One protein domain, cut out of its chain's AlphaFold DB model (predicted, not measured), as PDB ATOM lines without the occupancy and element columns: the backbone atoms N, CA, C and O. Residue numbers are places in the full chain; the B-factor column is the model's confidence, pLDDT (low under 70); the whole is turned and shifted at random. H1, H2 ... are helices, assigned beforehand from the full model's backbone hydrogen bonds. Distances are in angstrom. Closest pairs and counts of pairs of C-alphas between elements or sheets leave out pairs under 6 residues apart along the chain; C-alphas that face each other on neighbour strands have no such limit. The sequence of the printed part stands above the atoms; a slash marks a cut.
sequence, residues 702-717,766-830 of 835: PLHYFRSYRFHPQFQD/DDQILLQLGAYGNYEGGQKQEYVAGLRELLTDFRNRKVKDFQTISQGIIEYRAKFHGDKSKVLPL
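What this domain is: This is residues 702 to 717 and 766 to 830 of the 835 residues of the protein "C3H1-type domain-containing protein" of Fusarium sp. AF-4 (UniProt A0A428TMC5). H4 and H5 make a helical hairpin, H3 packs on H5, and short H1 and H2 lie to one side. The 81 printed residues include five named helices, H1 to H5, and no named strand: all helix. The whole is compact, radius of gyration of the C-alphas 12.6 A, spanning 39 by 33 by 22 A.

Where its parts are: Find C-alpha 702 at (52.319, 25.083, 36.304), where H1, residues 702 to 705, begins. H2 is 707 to 711, H3 766 to 773, H4 781 to 800, 29.1 A, and H5 806 to 821, 22.6 A, ending at (43.529, 43.385, 40.666).

How they stand to each other: H2 is close but not clearly touching to H1 (C-alphas 709 and 703, 6.1 A) and H5 (711 and 814, 6.0 A). H3 and H5 touch, closest C-alphas 770 and 810, 6.0 A, a shallow tilt of 6 degrees, the same way. Hairpin H4 and H5 touch, closest C-alphas 798 and 809, 7.1 A, a shallow tilt of 33 degrees, only just short of steep, opposite ways. H3 and H5 have every O i to N i+4 pair within hydrogen-bond range, H4 15 of 16, H2 0 of 1 but 1 of 2 i+3 pairs; H1 is too short.

The domain as a whole: Residues 718 to 765 are not printed, a 19.3 A gap between C-alphas. Residues 776 to 778 and 829 to 830 have pLDDT under 70.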
ATOM      1  N   PRO A 702      53.135  26.041  35.546       82.88
ATOM      2  CA  PRO A 702      52.319  25.083  36.304       82.88
ATOM      3  C   PRO A 702      50.932  25.615  36.700       82.88
ATOM      4  O   PRO A 702      50.069  24.844  37.112       82.88
ATOM      5  N   LEU A 703      50.688  26.925  36.553       79.06
ATOM      6  CA  LEU A 703      49.354  27.509  36.682       79.06
ATOM      7  C   LEU A 703      48.373  26.987  35.618       79.06
ATOM      8  O   LEU A 703      47.173  27.021  35.873       79.06
ATOM      9  N   HIS A 704      48.860  26.461  34.487       82.38
ATOM     10  CA  HIS A 704      48.060  25.851  33.418       82.38
ATOM     11  C   HIS A 704      47.158  24.718  33.950       82.38
ATOM     12  O   HIS A 704      46.003  24.617  33.565       82.38
ATOM     13  N   TYR A 705      47.597  23.945  34.951       81.69
ATOM     14  CA  TYR A 705      46.775  22.884  35.556       81.69
ATOM     15  C   TYR A 705      45.606  23.389  36.424       81.69
ATOM     16  O   TYR A 705      44.754  22.601  36.838       81.69
ATOM     17  N   PHE A 706      45.541  24.688  36.734       84.69
ATOM     18  CA  PHE A 706      44.493  25.257  37.575       84.69
ATOM     19  C   PHE A 706      43.377  25.866  36.725       84.69
ATOM     20  O   PHE A 706      43.619  26.674  35.830       84.69
ATOM     21  N   ARG A 707      42.116  25.598  37.100       85.12
ATOM     22  CA  ARG A 707      40.919  26.226  36.494       85.12
ATOM     23  C   ARG A 707      41.004  27.757  36.398       85.12
ATOM     24  O   ARG A 707      40.369  28.340  35.524       85.12
ATOM     25  N   SER A 708      41.761  28.406  37.283       84.75
ATOM     26  CA  SER A 708      42.009  29.850  37.285       84.75
ATOM     27  C   SER A 708      42.797  30.362  36.074       84.75
ATOM     28  O   SER A 708      42.685  31.546  35.768       84.75
ATOM     29  N   TYR A 709      43.542  29.522  35.347       86.50
ATOM     30  CA  TYR A 709      44.302  29.941  34.159       86.50
ATOM     31  C   TYR A 709      43.421  30.583  33.069       86.50
ATOM     32  O   TYR A 709      43.908  31.402  32.298       86.50
ATOM     33  N   ARG A 710      42.096  30.362  33.109       87.50
ATOM     34  CA  ARG A 710      41.074  31.112  32.348       87.50
ATOM     35  C   ARG A 710      41.163  32.647  32.431       87.50
ATOM     36  O   ARG A 710      40.559  33.329  31.612       87.50
ATOM     37  N   PHE A 711      41.833  33.185  33.454       86.88
ATOM     38  CA  PHE A 711      42.034  34.623  33.663       86.88
ATOM     39  C   PHE A 711      43.371  35.138  33.093       86.88
ATOM     40  O   PHE A 711      43.639  36.332  33.172       86.88
ATOM     41  N   HIS A 712      44.216  34.261  32.539       86.50
ATOM     42  CA  HIS A 712      45.500  34.614  31.932       86.50
ATOM     43  C   HIS A 712      45.301  35.214  30.524       86.50
ATOM     44  O   HIS A 712      44.472  34.696  29.775       86.50
ATOM     45  N   PRO A 713      46.066  36.240  30.092       85.25
ATOM     46  CA  PRO A 713      45.880  36.868  28.781       85.25
ATOM     47  C   PRO A 713      46.012  35.890  27.606       85.25
ATOM     48  O   PRO A 713      45.190  35.931  26.700       85.25
ATOM     49  N   GLN A 714      46.981  34.969  27.654       83.75
ATOM     50  CA  GLN A 714      47.218  33.982  26.585       83.75
ATOM     51  C   GLN A 714      46.217  32.809  26.578       83.75
ATOM     52  O   GLN A 714      46.343  31.906  25.758       83.75
ATOM     53  N   PHE A 715      45.242  32.774  27.497       87.25
ATOM     54  CA  PHE A 715      44.309  31.648  27.633       87.25
ATOM     55  C   PHE A 715      43.479  31.387  26.370       87.25
ATOM     56  O   PHE A 715      43.190  30.238  26.050       87.25
ATOM     57  N   GLN A 716      43.085  32.449  25.660       83.62
ATOM     58  CA  GLN A 716      42.288  32.322  24.436       83.62
ATOM     59  C   GLN A 716      43.104  31.743  23.269       83.62
ATOM     60  O   GLN A 716      42.525  31.108  22.392       83.62
ATOM     61  N   ASP A 717      44.430  31.911  23.299       84.31
ATOM     62  CA  ASP A 717      45.353  31.454  22.257       84.31
ATOM     63  C   ASP A 717      45.866  30.027  22.524       84.31
ATOM     64  O   ASP A 717      46.089  29.258  21.591       84.31
ATOM     65  N   ASP A 766      26.830  28.143  29.237       89.31
ATOM     66  CA  ASP A 766      27.398  29.498  29.196       89.31
ATOM     67  C   ASP A 766      27.099  30.351  30.434       89.31
ATOM     68  O   ASP A 766      28.020  30.922  31.018       89.31
ATOM     69  N   ASP A 767      25.851  30.364  30.908       87.88
ATOM     70  CA  ASP A 767      25.442  31.104  32.111       87.88
ATOM     71  C   ASP A 767      26.210  30.669  33.368       87.88
ATOM     72  O   ASP A 767      26.579  31.491  34.210       87.88
ATOM     73  N   GLN A 768      26.511  29.372  33.488       89.00
ATOM     74  CA  GLN A 768      27.304  28.831  34.589       89.00
ATOM     75  C   GLN A 768      28.787  29.195  34.446       89.00
ATOM     76  O   GLN A 768      29.453  29.423  35.457       89.00
ATOM     77  N   ILE A 769      29.302  29.304  33.217       90.06
ATOM     78  CA  ILE A 769      30.662  29.796  32.967       90.06
ATOM     79  C   ILE A 769      30.757  31.281  33.347       90.06
ATOM     80  O   ILE A 769      31.671  31.665  34.075       90.06
ATOM     81  N   LEU A 770      29.788  32.105  32.930       90.06
ATOM     82  CA  LEU A 770      29.698  33.525  33.293       90.06
ATOM     83  C   LEU A 770      29.620  33.710  34.815       90.06
ATOM     84  O   LEU A 770      30.378  34.503  35.381       90.06
ATOM     85  N   LEU A 771      28.786  32.919  35.496       88.69
ATOM     86  CA  LEU A 771      28.692  32.910  36.956       88.69
ATOM     87  C   LEU A 771      30.018  32.502  37.625       88.69
ATOM     88  O   LEU A 771      30.414  33.105  38.622       88.69
ATOM     89  N   GLN A 772      30.738  31.517  37.074       87.56
ATOM     90  CA  GLN A 772      32.026  31.071  37.619       87.56
ATOM     91  C   GLN A 772      33.190  32.033  37.300       87.56
ATOM     92  O   GLN A 772      34.194  32.032  38.012       87.56
ATOM     93  N   LEU A 773      33.077  32.864  36.260       87.44
ATOM     94  CA  LEU A 773      33.998  33.973  35.981       87.44
ATOM     95  C   LEU A 773      33.759  35.152  36.934       87.44
ATOM     96  O   LEU A 773      34.712  35.706  37.483       87.44
ATOM     97  N   GLY A 774      32.488  35.478  37.193       83.88
ATOM     98  CA  GLY A 774      32.070  36.480  38.177       83.88
ATOM     99  C   GLY A 774      32.265  36.063  39.643       83.88
ATOM    100  O   GLY A 774      32.064  36.882  40.539       83.88
ATOM    101  N   ALA A 775      32.664  34.816  39.914       82.81
ATOM    102  CA  ALA A 775      32.772  34.273  41.265       82.81
ATOM    103  C   ALA A 775      33.855  34.975  42.110       82.81
ATOM    104  O   ALA A 775      35.056  34.895  41.842       82.81
ATOM    105  N   TYR A 776      33.409  35.605  43.197       69.06
ATOM    106  CA  TYR A 776      34.200  36.425  44.121       69.06
ATOM    107  C   TYR A 776      34.783  35.646  45.320       69.06
ATOM    108  O   TYR A 776      35.018  36.227  46.377       69.06
ATOM    109  N   GLY A 777      34.978  34.329  45.196       62.16
ATOM    110  CA  GLY A 777      35.158  33.413  46.338       62.16
ATOM    111  C   GLY A 777      36.293  33.731  47.324       62.16
ATOM    112  O   GLY A 777      36.220  33.286  48.462       62.16
ATOM    113  N   ASN A 778      37.292  34.520  46.911       65.81
ATOM    114  CA  ASN A 778      38.505  34.802  47.685       65.81
ATOM    115  C   ASN A 778      38.712  36.314  47.952       65.81
ATOM    116  O   ASN A 778      39.846  36.739  48.170       65.81
ATOM    117  N   TYR A 779      37.655  37.136  47.890       71.94
ATOM    118  CA  TYR A 779      37.706  38.547  48.304       71.94
ATOM    119  C   TYR A 779      37.055  38.731  49.677       71.94
ATOM    120  O   TYR A 779      35.916  38.308  49.893       71.94
ATOM    121  N   GLU A 780      37.758  39.420  50.574       71.31
ATOM    122  CA  GLU A 780      37.321  39.643  51.950       71.31
ATOM    123  C   GLU A 780      36.491  40.931  52.096       71.31
ATOM    124  O   GLU A 780      36.729  41.927  51.402       71.31
ATOM    125  N   GLY A 781      35.521  40.919  53.017       75.00
ATOM    126  CA  GLY A 781      34.794  42.109  53.486       75.00
ATOM    127  C   GLY A 781      34.375  43.127  52.408       75.00
ATOM    128  O   GLY A 781      33.493  42.865  51.587       75.00
ATOM    129  N   GLY A 782      34.974  44.324  52.453       77.62
ATOM    130  CA  GLY A 782      34.621  45.463  51.594       77.62
ATOM    131  C   GLY A 782      35.008  45.302  50.120       77.62
ATOM    132  O   GLY A 782      34.212  45.658  49.252       77.62
ATOM    133  N   GLN A 783      36.160  44.691  49.814       81.38
ATOM    134  CA  GLN A 783      36.615  44.497  48.424       81.38
ATOM    135  C   GLN A 783      35.634  43.633  47.624       81.38
ATOM    136  O   GLN A 783      35.385  43.875  46.446       81.38
ATOM    137  N   LYS A 784      35.006  42.656  48.285       83.94
ATOM    138  CA  LYS A 784      33.925  41.847  47.713       83.94
ATOM    139  C   LYS A 784      32.691  42.678  47.352       83.94
ATOM    140  O   LYS A 784      32.056  42.389  46.341       83.94
ATOM    141  N   GLN A 785      32.333  43.683  48.154       86.00
ATOM    142  CA  GLN A 785      31.193  44.558  47.858       86.00
ATOM    143  C   GLN A 785      31.498  45.478  46.673       86.00
ATOM    144  O   GLN A 785      30.673  45.589  45.772       86.00
ATOM    145  N   GLU A 786      32.697  46.061  46.635       87.69
ATOM    146  CA  GLU A 786      33.178  46.906  45.536       87.69
ATOM    147  C   GLU A 786      33.256  46.131  44.207       87.69
ATOM    148  O   GLU A 786      32.681  46.558  43.205       87.69
ATOM    149  N   TYR A 787      33.853  44.932  44.225       89.50
ATOM    150  CA  TYR A 787      33.905  44.031  43.069       89.50
ATOM    151  C   TYR A 787      32.505  43.640  42.572       89.50
ATOM    152  O   TYR A 787      32.234  43.663  41.374       89.50
ATOM    153  N   VAL A 788      31.578  43.298  43.478       88.94
ATOM    154  CA  VAL A 788      30.196  42.947  43.103       88.94
ATOM    155  C   VAL A 788      29.413  44.164  42.600       88.94
ATOM    156  O   VAL A 788      28.563  44.003  41.724       88.94
ATOM    157  N   ALA A 789      29.687  45.371  43.102       90.44
ATOM    158  CA  ALA A 789      29.059  46.601  42.625       90.44
ATOM    159  C   ALA A 789      29.487  46.928  41.186       90.44
ATOM    160  O   ALA A 789      28.625  47.020  40.311       90.44
ATOM    161  N   GLY A 790      30.793  46.999  40.907       91.31
ATOM    162  CA  GLY A 790      31.290  47.270  39.553       91.31
ATOM    163  C   GLY A 790      31.003  46.135  38.561       91.31
ATOM    164  O   GLY A 790      30.715  46.392  37.395       91.31
ATOM    165  N   LEU A 791      30.957  44.876  39.014       92.00
ATOM    166  CA  LEU A 791      30.496  43.755  38.185       92.00
ATOM    167  C   LEU A 791      29.003  43.885  37.822       92.00
ATOM    168  O   LEU A 791      28.618  43.595  36.690       92.00
ATOM    169  N   ARG A 792      28.149  44.348  38.749       90.50
ATOM    170  CA  ARG A 792      26.731  44.647  38.464       90.50
ATOM    171  C   ARG A 792      26.570  45.833  37.517       90.50
ATOM    172  O   ARG A 792      25.682  45.791  36.667       90.50
ATOM    173  N   GLU A 793      27.411  46.856  37.641       93.50
ATOM    174  CA  GLU A 793      27.456  47.989  36.712       93.50
ATOM    175  C   GLU A 793      27.832  47.519  35.299       93.50
ATOM    176  O   GLU A 793      27.081  47.767  34.361       93.50
ATOM    177  N   LEU A 794      28.898  46.723  35.161       92.81
ATOM    178  CA  LEU A 794      29.334  46.130  33.892       92.81
ATOM    179  C   LEU A 794      28.246  45.266  33.232       92.81
ATOM    180  O   LEU A 794      27.972  45.410  32.041       92.81
ATOM    181  N   LEU A 795      27.592  44.377  33.991       90.75
ATOM    182  CA  LEU A 795      26.479  43.568  33.473       90.75
ATOM    183  C   LEU A 795      25.267  44.437  33.095       90.75
ATOM    184  O   LEU A 795      24.551  44.121  32.143       90.75
ATOM    185  N   THR A 796      25.042  45.545  33.805       91.81
ATOM    186  CA  THR A 796      23.995  46.518  33.469       91.81
ATOM    187  C   THR A 796      24.333  47.276  32.187       91.81
ATOM    188  O   THR A 796      23.453  47.441  31.348       91.81
ATOM    189  N   ASP A 797      25.589  47.665  31.982       92.94
ATOM    190  CA  ASP A 797      26.068  48.303  30.755       92.94
ATOM    191  C   ASP A 797      25.956  47.358  29.545       92.94
ATOM    192  O   ASP A 797      25.336  47.720  28.545       92.94
ATOM    193  N   PHE A 798      26.402  46.099  29.652       93.25
ATOM    194  CA  PHE A 798      26.176  45.098  28.598       93.25
ATOM    195  C   PHE A 798      24.686  44.912  28.272       93.25
ATOM    196  O   PHE A 798      24.315  44.896  27.095       93.25
ATOM    197  N   ARG A 799      23.815  44.858  29.290       91.19
ATOM    198  CA  ARG A 799      22.355  44.790  29.106       91.19
ATOM    199  C   ARG A 799      21.798  46.038  28.411       91.19
ATOM    200  O   ARG A 799      20.960  45.904  27.523       91.19
ATOM    201  N   ASN A 800      22.269  47.232  28.773       93.31
ATOM    202  CA  ASN A 800      21.859  48.500  28.160       93.31
ATOM    203  C   ASN A 800      22.299  48.579  26.685       93.31
ATOM    204  O   ASN A 800      21.519  48.987  25.827       93.31
ATOM    205  N   ARG A 801      23.512  48.098  26.377       92.19
ATOM    206  CA  ARG A 801      24.047  47.922  25.014       92.19
ATOM    207  C   ARG A 801      23.419  46.742  24.254       92.19
ATOM    208  O   ARG A 801      23.750  46.533  23.092       92.19
ATOM    209  N   LYS A 802      22.526  45.973  24.894       89.38
ATOM    210  CA  LYS A 802      21.880  44.746  24.385       89.38
ATOM    211  C   LYS A 802      22.852  43.632  23.956       89.38
ATOM    212  O   LYS A 802      22.452  42.734  23.217       89.38
ATOM    213  N   VAL A 803      24.093  43.652  24.443       89.56
ATOM    214  CA  VAL A 803      25.086  42.603  24.172       89.56
ATOM    215  C   VAL A 803      24.647  41.322  24.878       89.56
ATOM    216  O   VAL A 803      24.483  41.307  26.097       89.56
ATOM    217  N   LYS A 804      24.457  40.250  24.103       86.75
ATOM    218  CA  LYS A 804      24.149  38.898  24.604       86.75
ATOM    219  C   LYS A 804      25.284  37.900  24.364       86.75
ATOM    220  O   LYS A 804      25.195  36.760  24.808       86.75
ATOM    221  N   ASP A 805      26.337  38.314  23.665       89.50
ATOM    222  CA  ASP A 805      27.383  37.413  23.200       89.50
ATOM    223  C   ASP A 805      28.229  36.913  24.369       89.50
ATOM    224  O   ASP A 805      28.933  37.684  25.029       89.50
ATOM    225  N   PHE A 806      28.192  35.599  24.594       88.50
ATOM    226  CA  PHE A 806      28.932  34.929  25.661       88.50
ATOM    227  C   PHE A 806      30.409  35.352  25.715       88.50
ATOM    228  O   PHE A 806      30.930  35.646  26.790       88.50
ATOM    229  N   GLN A 807      31.082  35.419  24.561       89.12
ATOM    230  CA  GLN A 807      32.503  35.761  24.472       89.12
ATOM    231  C   GLN A 807      32.771  37.222  24.868       89.12
ATOM    232  O   GLN A 807      33.678  37.480  25.653       89.12
ATOM    233  N   THR A 808      31.935  38.163  24.423       91.00
ATOM    234  CA  THR A 808      32.054  39.591  24.756       91.00
ATOM    235  C   THR A 808      31.804  39.847  26.244       91.00
ATOM    236  O   THR A 808      32.583  40.543  26.896       91.00
ATOM    237  N   ILE A 809      30.753  39.242  26.813       90.62
ATOM    238  CA  ILE A 809      30.422  39.388  28.240       90.62
ATOM    239  C   ILE A 809      31.517  38.750  29.104       90.62
ATOM    240  O   ILE A 809      32.015  39.378  30.039       90.62
ATOM    241  N   SER A 810      31.937  37.521  28.784       90.19
ATOM    242  CA  SER A 810      32.968  36.812  29.551       90.19
ATOM    243  C   SER A 810      34.335  37.497  29.489       90.19
ATOM    244  O   SER A 810      34.981  37.641  30.528       90.19
ATOM    245  N   GLN A 811      34.753  37.993  28.320       89.81
ATOM    246  CA  GLN A 811      35.972  38.790  28.181       89.81
ATOM    247  C   GLN A 811      35.887  40.089  28.992       89.81
ATOM    248  O   GLN A 811      36.846  40.424  29.682       89.81
ATOM    249  N   GLY A 812      34.734  40.769  28.998       90.00
ATOM    250  CA  GLY A 812      34.500  41.942  29.844       90.00
ATOM    251  C   GLY A 812      34.632  41.646  31.341       90.00
ATOM    252  O   GLY A 812      35.269  42.413  32.059       90.00
ATOM    253  N   ILE A 813      34.096  40.516  31.818       90.75
ATOM    254  CA  ILE A 813      34.231  40.086  33.224       90.75
ATOM    255  C   ILE A 813      35.702  39.805  33.574       90.75
ATOM    256  O   ILE A 813      36.174  40.221  34.634       90.75
ATOM    257  N   ILE A 814      36.446  39.136  32.684       89.06
ATOM    258  CA  ILE A 814      37.882  38.860  32.865       89.06
ATOM    259  C   ILE A 814      38.687  40.166  32.883       89.06
ATOM    260  O   ILE A 814      39.539  40.352  33.751       89.06
ATOM    261  N   GLU A 815      38.398  41.097  31.972       89.56
ATOM    262  CA  GLU A 815      39.094  42.381  31.893       89.56
ATOM    263  C   GLU A 815      38.776  43.283  33.098       89.56
ATOM    264  O   GLU A 815      39.682  43.907  33.649       89.56
ATOM    265  N   TYR A 816      37.523  43.312  33.567       90.12
ATOM    266  CA  TYR A 816      37.136  43.997  34.804       90.12
ATOM    267  C   TYR A 816      37.857  43.413  36.024       90.12
ATOM    268  O   TYR A 816      38.406  44.160  36.831       90.12
ATOM    269  N   ARG A 817      37.953  42.083  36.128       87.38
ATOM    270  CA  ARG A 817      38.719  41.408  37.185       87.38
ATOM    271  C   ARG A 817      40.215  41.739  37.127       87.38
ATOM    272  O   ARG A 817      40.813  41.992  38.170       87.38
ATOM    273  N   ALA A 818      40.809  41.786  35.936       86.50
ATOM    274  CA  ALA A 818      42.202  42.198  35.759       86.50
ATOM    275  C   ALA A 818      42.421  43.675  36.145       86.50
ATOM    276  O   ALA A 818      43.398  43.996  36.818       86.50
ATOM    277  N   LYS A 819      41.485  44.568  35.787       86.81
ATOM    278  CA  LYS A 819      41.476  45.978  36.218       86.81
ATOM    279  C   LYS A 819      41.370  46.102  37.743       86.81
ATOM    280  O   LYS A 819      42.134  46.857  38.331       86.81
ATOM    281  N   PHE A 820      40.493  45.323  38.379       86.69
ATOM    282  CA  PHE A 820      40.289  45.311  39.833       86.69
ATOM    283  C   PHE A 820      41.520  44.812  40.612       86.69
ATOM    284  O   PHE A 820      41.825  45.328  41.682       86.69
ATOM    285  N   HIS A 821      42.264  43.841  40.072       79.75
ATOM    286  CA  HIS A 821      43.529  43.385  40.666       79.75
ATOM    287  C   HIS A 821      44.751  44.250  40.307       79.75
ATOM    288  O   HIS A 821      45.812  44.047  40.896       79.75
ATOM    289  N   GLY A 822      44.639  45.157  39.333       78.38
ATOM    290  CA  GLY A 822      45.752  45.947  38.789       78.38
ATOM    291  C   GLY A 822      46.747  45.165  37.916       78.38
ATOM    292  O   GLY A 822      47.608  45.773  37.284       78.38
ATOM    293  N   ASP A 823      46.622  43.839  37.838       79.00
ATOM    294  CA  ASP A 823      47.538  42.935  37.141       79.00
ATOM    295  C   ASP A 823      46.754  41.934  36.274       79.00
ATOM    296  O   ASP A 823      45.871  41.217  36.748       79.00
ATOM    297  N   LYS A 824      47.111  41.876  34.985       76.94
ATOM    298  CA  LYS A 824      46.532  40.962  33.987       76.94
ATOM    299  C   LYS A 824      47.070  39.534  34.106       76.94
ATOM    300  O   LYS A 824      46.418  38.605  33.651       76.94
ATOM    301  N   SER A 825      48.247  39.349  34.700       77.31
ATOM    302  CA  SER A 825      48.872  38.039  34.911       77.31
ATOM    303  C   SER A 825      48.410  37.343  36.199       77.31
ATOM    304  O   SER A 825      48.683  36.152  36.377       77.31
ATOM    305  N   LYS A 826      47.655  38.036  37.072       75.62
ATOM    306  CA  LYS A 826      47.204  37.547  38.389       75.62
ATOM    307  C   LYS A 826      46.085  36.501  38.307       75.62
ATOM    308  O   LYS A 826      44.946  36.701  38.727       75.62
ATOM    309  N   VAL A 827      46.457  35.328  37.805       75.88
ATOM    310  CA  VAL A 827      45.640  34.112  37.700       75.88
ATOM    311  C   VAL A 827      45.097  33.667  39.062       75.88
ATOM    312  O   VAL A 827      43.909  33.363  39.195       75.88
ATOM    313  N   LEU A 828      45.948  33.641  40.094       71.44
ATOM    314  CA  LEU A 828      45.566  33.267  41.458       71.44
ATOM    315  C   LEU A 828      45.439  34.507  42.360       71.44
ATOM    316  O   LEU A 828      46.349  35.340  42.377       71.44
ATOM    317  N   PRO A 829      44.383  34.604  43.192       64.56
ATOM    318  CA  PRO A 829      44.278  35.607  44.247       64.56
ATOM    319  C   PRO A 829      45.185  35.222  45.428       64.56
ATOM    320  O   PRO A 829      44.726  34.898  46.520       64.56
ATOM    321  N   LEU A 830      46.498  35.239  45.194       62.41
ATOM    322  CA  LEU A 830      47.504  35.190  46.248       62.41
ATOM    323  C   LEU A 830      47.438  36.532  46.992       62.41
ATOM    324  O   LEU A 830      47.754  37.586  46.422       62.41
TER     325      LEU A 830